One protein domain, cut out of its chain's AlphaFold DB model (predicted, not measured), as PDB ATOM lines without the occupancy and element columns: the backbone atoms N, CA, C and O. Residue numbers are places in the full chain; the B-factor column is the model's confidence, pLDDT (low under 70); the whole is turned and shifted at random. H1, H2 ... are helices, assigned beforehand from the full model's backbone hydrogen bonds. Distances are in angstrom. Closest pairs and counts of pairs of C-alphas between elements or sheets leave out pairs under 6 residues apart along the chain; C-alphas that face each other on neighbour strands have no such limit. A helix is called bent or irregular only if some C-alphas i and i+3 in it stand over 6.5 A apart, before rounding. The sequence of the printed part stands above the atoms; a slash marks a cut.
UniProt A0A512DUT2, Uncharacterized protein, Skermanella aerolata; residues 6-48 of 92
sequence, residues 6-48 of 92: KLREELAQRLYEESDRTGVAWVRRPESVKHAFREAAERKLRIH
ATOM      1  N   LYS A   6      80.789 194.689 223.351       87.38
ATOM      2  CA  LYS A   6      81.054 194.457 224.768       87.38
ATOM      3  C   LYS A   6      81.204 192.966 225.075       87.38
ATOM      4  O   LYS A   6      82.152 192.552 225.733       87.38
ATOM      5  N   LEU A   7      80.325 192.146 224.498       87.56
ATOM      6  CA  LEU A   7      80.403 190.687 224.608       87.56
ATOM      7  C   LEU A   7      81.698 190.144 223.987       87.56
ATOM      8  O   LEU A   7      82.302 189.206 224.505       87.56
ATOM      9  N   ARG A   8      82.146 190.737 222.876       85.06
ATOM     10  CA  ARG A   8      83.404 190.366 222.220       85.06
ATOM     11  C   ARG A   8      84.615 190.665 223.103       85.06
ATOM     12  O   ARG A   8      85.518 189.836 223.180       85.06
ATOM     13  N   GLU A   9      84.642 191.835 223.729       86.31
ATOM     14  CA  GLU A   9      85.727 192.260 224.617       86.31
ATOM     15  C   GLU A   9      85.792 191.392 225.878       86.31
ATOM     16  O   GLU A   9      86.864 190.888 226.214       86.31
ATOM     17  N   GLU A  10      84.649 191.110 226.507       86.88
ATOM     18  CA  GLU A  10      84.574 190.232 227.681       86.88
ATOM     19  C   GLU A  10      85.065 188.809 227.376       86.88
ATOM     20  O   GLU A  10      85.826 188.222 228.150       86.88
ATOM     21  N   LEU A  11      84.676 188.250 226.226       86.62
ATOM     22  CA  LEU A  11      85.149 186.933 225.792       86.62
ATOM     23  C   LEU A  11      86.651 186.936 225.497       86.62
ATOM     24  O   LEU A  11      87.351 186.001 225.884       86.62
ATOM     25  N   ALA A  12      87.161 187.981 224.842       83.06
ATOM     26  CA  ALA A  12      88.590 188.114 224.572       83.06
ATOM     27  C   ALA A  12      89.407 188.186 225.869       83.06
ATOM     28  O   ALA A  12      90.462 187.556 225.967       83.06
ATOM     29  N   GLN A  13      88.901 188.901 226.875       83.25
ATOM     30  CA  GLN A  13      89.550 189.021 228.174       83.25
ATOM     31  C   GLN A  13      89.560 187.695 228.941       83.25
ATOM     32  O   GLN A  13      90.618 187.268 229.402       83.25
ATOM     33  N   ARG A  14      88.434 186.973 228.985       83.38
ATOM     34  CA  ARG A  14      88.381 185.638 229.610       83.38
ATOM     35  C   ARG A  14      89.326 184.643 228.947       83.38
ATOM     36  O   ARG A  14      90.017 183.899 229.636       83.38
ATOM     37  N   LEU A  15      89.398 184.652 227.614       83.12
ATOM     38  CA  LEU A  15      90.331 183.801 226.872       83.12
ATOM     39  C   LEU A  15      91.792 184.158 227.166       83.12
ATOM     40  O   LEU A  15      92.644 183.270 227.189       83.12
ATOM     41  N   TYR A  16      92.093 185.438 227.395       77.62
ATOM     42  CA  TYR A  16      93.429 185.878 227.788       77.62
ATOM     43  C   TYR A  16      93.809 185.344 229.173       77.62
ATOM     44  O   TYR A  16      94.862 184.723 229.312       77.62
ATOM     45  N   GLU A  17      92.939 185.532 230.165       82.44
ATOM     46  CA  GLU A  17      93.147 185.067 231.544       82.44
ATOM     47  C   GLU A  17      93.268 183.540 231.618       82.44
ATOM     48  O   GLU A  17      94.138 183.001 232.301       82.44
ATOM     49  N   GLU A  18      92.439 182.821 230.862       80.06
ATOM     50  CA  GLU A  18      92.501 181.364 230.797       80.06
ATOM     51  C   GLU A  18      93.768 180.861 230.096       80.06
ATOM     52  O   GLU A  18      94.363 179.876 230.542       80.06
ATOM     53  N   SER A  19      94.218 181.544 229.040       79.88
ATOM     54  CA  SER A  19      95.482 181.213 228.371       79.88
ATOM     55  C   SER A  19      96.680 181.414 229.299       79.88
ATOM     56  O   SER A  19      97.616 180.622 229.254       79.88
ATOM     57  N   ASP A  20      96.653 182.447 230.145       77.06
ATOM     58  CA  ASP A  20      97.710 182.718 231.125       77.06
ATOM     59  C   ASP A  20      97.716 181.663 232.241       77.06
ATOM     60  O   ASP A  20      98.750 181.079 232.554       77.06
ATOM     61  N   ARG A  21      96.530 181.313 232.759       73.88
ATOM     62  CA  ARG A  21      96.364 180.281 233.793       73.88
ATOM     63  C   ARG A  21      96.783 178.887 233.325       73.88
ATOM     64  O   ARG A  21      97.323 178.112 234.107       73.88
ATOM     65  N   THR A  22      96.464 178.533 232.082       79.19
ATOM     66  CA  THR A  22      96.692 177.178 231.546       79.19
ATOM     67  C   THR A  22      98.001 177.048 230.774       79.19
ATOM     68  O   THR A  22      98.435 175.934 230.494       79.19
ATOM     69  N   GLY A  23      98.621 178.167 230.385       72.19
ATOM     70  CA  GLY A  23      99.750 178.192 229.454       72.19
ATOM     71  C   GLY A  23      99.386 177.780 228.020       72.19
ATOM     72  O   GLY A  23     100.264 177.711 227.157       72.19
ATOM     73  N   VAL A  24      98.106 177.506 227.734       71.00
ATOM     74  CA  VAL A  24      97.622 177.065 226.421       71.00
ATOM     75  C   VAL A  24      97.081 178.270 225.661       71.00
ATOM     76  O   VAL A  24      95.996 178.775 225.934       71.00
ATOM     77  N   ALA A  25      97.834 178.735 224.663       70.00
ATOM     78  CA  ALA A  25      97.366 179.781 223.764       70.00
ATOM     79  C   ALA A  25      96.478 179.178 222.660       70.00
ATOM     80  O   ALA A  25      96.979 178.641 221.672       70.00
ATOM     81  N   TRP A  26      95.159 179.332 222.803       62.16
ATOM     82  CA  TRP A  26      94.151 178.914 221.811       62.16
ATOM     83  C   TRP A  26      94.242 179.678 220.480       62.16
ATOM     84  O   TRP A  26      93.668 179.272 219.473       62.16
ATOM     85  N   VAL A  27      95.006 180.775 220.459       63.88
ATOM     86  CA  VAL A  27      95.341 181.547 219.263       63.88
ATOM     87  C   VAL A  27      96.860 181.693 219.187       63.88
ATOM     88  O   VAL A  27      97.489 182.265 220.081       63.88
ATOM     89  N   ARG A  28      97.471 181.208 218.097       61.59
ATOM     90  CA  ARG A  28      98.896 181.447 217.814       61.59
ATOM     91  C   ARG A  28      99.105 182.940 217.573       61.59
ATOM     92  O   ARG A  28      98.745 183.458 216.519       61.59
ATOM     93  N   ARG A  29      99.696 183.639 218.545       67.75
ATOM     94  CA  ARG A  29     100.093 185.040 218.364       67.75
ATOM     95  C   ARG A  29     101.296 185.121 217.414       67.75
ATOM     96  O   ARG A  29     102.210 184.302 217.561       67.75
ATOM     97  N   PRO A  30     101.338 186.105 216.500       71.69
ATOM     98  CA  PRO A  30     102.552 186.436 215.765       71.69
ATOM     99  C   PRO A  30     103.694 186.758 216.736       71.69
ATOM    100  O   PRO A  30     103.459 187.336 217.800       71.69
ATOM    101  N   GLU A  31     104.931 186.421 216.366       66.88
ATOM    102  CA  GLU A  31     106.108 186.662 217.217       66.88
ATOM    103  C   GLU A  31     106.284 188.147 217.571       66.88
ATOM    104  O   GLU A  31     106.673 188.468 218.690       66.88
ATOM    105  N   SER A  32     105.884 189.061 216.682       70.62
ATOM    106  CA  SER A  32     105.873 190.506 216.947       70.62
ATOM    107  C   SER A  32     104.969 190.896 218.121       70.62
ATOM    108  O   SER A  32     105.346 191.723 218.947       70.62
ATOM    109  N   VAL A  33     103.798 190.265 218.242       71.88
ATOM    110  CA  VAL A  33     102.867 190.515 219.351       71.88
ATOM    111  C   VAL A  33     103.429 189.937 220.646       71.88
ATOM    112  O   VAL A  33     103.377 190.594 221.681       71.88
ATOM    113  N   LYS A  34     104.022 188.739 220.608       75.19
ATOM    114  CA  LYS A  34     104.691 188.162 221.788       75.19
ATOM    115  C   LYS A  34     105.846 189.043 222.267       75.19
ATOM    116  O   LYS A  34     105.983 189.249 223.470       75.19
ATOM    117  N   HIS A  35     106.634 189.579 221.335       71.12
ATOM    118  CA  HIS A  35     107.737 190.486 221.632       71.12
ATOM    119  C   HIS A  35     107.243 191.774 222.296       71.12
ATOM    120  O   HIS A  35     107.740 192.129 223.356       71.12
ATOM    121  N   ALA A  36     106.213 192.420 221.739       74.94
ATOM    122  CA  ALA A  36     105.645 193.642 222.309       74.94
ATOM    123  C   ALA A  36     105.105 193.430 223.735       74.94
ATOM    124  O   ALA A  36     105.324 194.265 224.611       74.94
ATOM    125  N   PHE A  37     104.445 192.296 223.997       75.00
ATOM    126  CA  PHE A  37     103.984 191.949 225.345       75.00
ATOM    127  C   PHE A  37     105.145 191.705 226.313       75.00
ATOM    128  O   PHE A  37     105.110 192.208 227.436       75.00
ATOM    129  N   ARG A  38     106.180 190.970 225.885       76.62
ATOM    130  CA  ARG A  38     107.384 190.736 226.694       76.62
ATOM    131  C   ARG A  38     108.079 192.051 227.032       76.62
ATOM    132  O   ARG A  38     108.345 192.323 228.194       76.62
ATOM    133  N   GLU A  39     108.292 192.897 226.032       73.69
ATOM    134  CA  GLU A  39     108.939 194.196 226.186       73.69
ATOM    135  C   GLU A  39     108.130 195.137 227.100       73.69
ATOM    136  O   GLU A  39     108.692 195.861 227.923       73.69
ATOM    137  N   ALA A  40     106.797 195.120 227.003       74.88
ATOM    138  CA  ALA A  40     105.922 195.882 227.892       74.88
ATOM    139  C   ALA A  40     105.969 195.371 229.343       74.88
ATOM    140  O   ALA A  40     106.010 196.179 230.273       74.88
ATOM    141  N   ALA A  41     105.996 194.050 229.543       73.56
ATOM    142  CA  ALA A  41     106.119 193.436 230.863       73.56
ATOM    143  C   ALA A  41     107.489 193.725 231.504       73.56
ATOM    144  O   ALA A  41     107.548 194.153 232.655       73.56
ATOM    145  N   GLU A  42     108.580 193.589 230.747       70.94
ATOM    146  CA  GLU A  42     109.941 193.916 231.198       70.94
ATOM    147  C   GLU A  42     110.081 195.395 231.575       70.94
ATOM    148  O   GLU A  42     110.705 195.732 232.581       70.94
ATOM    149  N   ARG A  43     109.453 196.293 230.806       66.88
ATOM    150  CA  ARG A  43     109.434 197.728 231.118       66.88
ATOM    151  C   ARG A  43     108.692 198.015 232.426       66.88
ATOM    152  O   ARG A  43     109.176 198.813 233.219       66.88
ATOM    153  N   LYS A  44     107.565 197.345 232.692       65.31
ATOM    154  CA  LYS A  44     106.841 197.484 233.969       65.31
ATOM    155  C   LYS A  44     107.631 196.947 235.167       65.31
ATOM    156  O   LYS A  44     107.599 197.573 236.220       65.31
ATOM    157  N   LEU A  45     108.360 195.841 235.009       58.69
ATOM    158  CA  LEU A  45     109.212 195.294 236.072       58.69
ATOM    159  C   LEU A  45     110.391 196.221 236.405       58.69
ATOM    160  O   LEU A  45     110.698 196.416 237.580       58.69
ATOM    161  N   ARG A  46     111.006 196.854 235.396       58.84
ATOM    162  CA  ARG A  46     112.077 197.843 235.615       58.84
ATOM    163  C   ARG A  46     111.605 199.059 236.408       58.84
ATOM    164  O   ARG A  46     112.293 199.464 237.331       58.84
ATOM    165  N   ILE A  47     110.413 199.581 236.114       56.91
ATOM    166  CA  ILE A  47     109.866 200.756 236.815       56.91
ATOM    167  C   ILE A  47     109.660 200.476 238.312       56.91
ATOM    168  O   ILE A  47     109.839 201.368 239.129       56.91
ATOM    169  N   HIS A  48     109.351 199.234 238.697       49.91
ATOM    170  CA  HIS A  48     109.194 198.875 240.110       49.91
ATOM    171  C   HIS A  48     110.521 198.627 240.847       49.91
ATOM    172  O   HIS A  48     110.525 198.512 242.070       49.91
TER     173      HIS A  48
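Overview. This is residues 6 to 48 of the 92 residues of an uncharacterized protein of Skermanella aerolata (UniProt A0A512DUT2). Two helices, H1 and H2, form the arms of an open V, and the looping link of residues 23 to 30 joins the end of H1 to the beginning of H2. The arms do not pack on each other, and residues 6 to 14 of H1 and the whole of H2 stand free. The printed part has 43 residues with two named helices, H1 then H2 along the chain, and no named strand; the class is all helix. The whole is loose, with a radius of gyration of the C-alphas of 12.3 A, and elongated, spanning 33 by 21 by 20 A.

Along the chain. H1 takes residues 6 to 22, beginning at C-alpha 6 (81.054, 194.457, 224.768) and ending at C-alpha 22 (96.692, 177.178, 231.546), 24.3 A from first to last C-alpha. H2 takes residues 31 to 48, from C-alpha 31 (106.108, 186.662, 217.217) to C-alpha 48 (109.194, 198.875, 240.110), 26.1 A. With 18 residues H2 is the longest helix.

Arrangement. H1 and H2 are apart, with no C-alpha of the one within 8 A of the other. A short link of 8 residues joins them. Residues 28 to 48 stand free, of which 31 to 48 belong to H2. In H1 and H2 every O i to N i+4 pair is within hydrogen-bond range. Neither helix is bent.

Size, cuts and confidence. The two C-alphas farthest apart are those of Leu 7 and Arg 46, 34.3 A; those of Lys 6 and His 48, the first and last printed, are 32.4 A apart. The printed part has no cut. Its mean pLDDT is 73.8, with 83 for H1 and 68 for H2; residues 26 to 29, residue 31 and residues 43 to 48 are under 70, where the model's confidence is low.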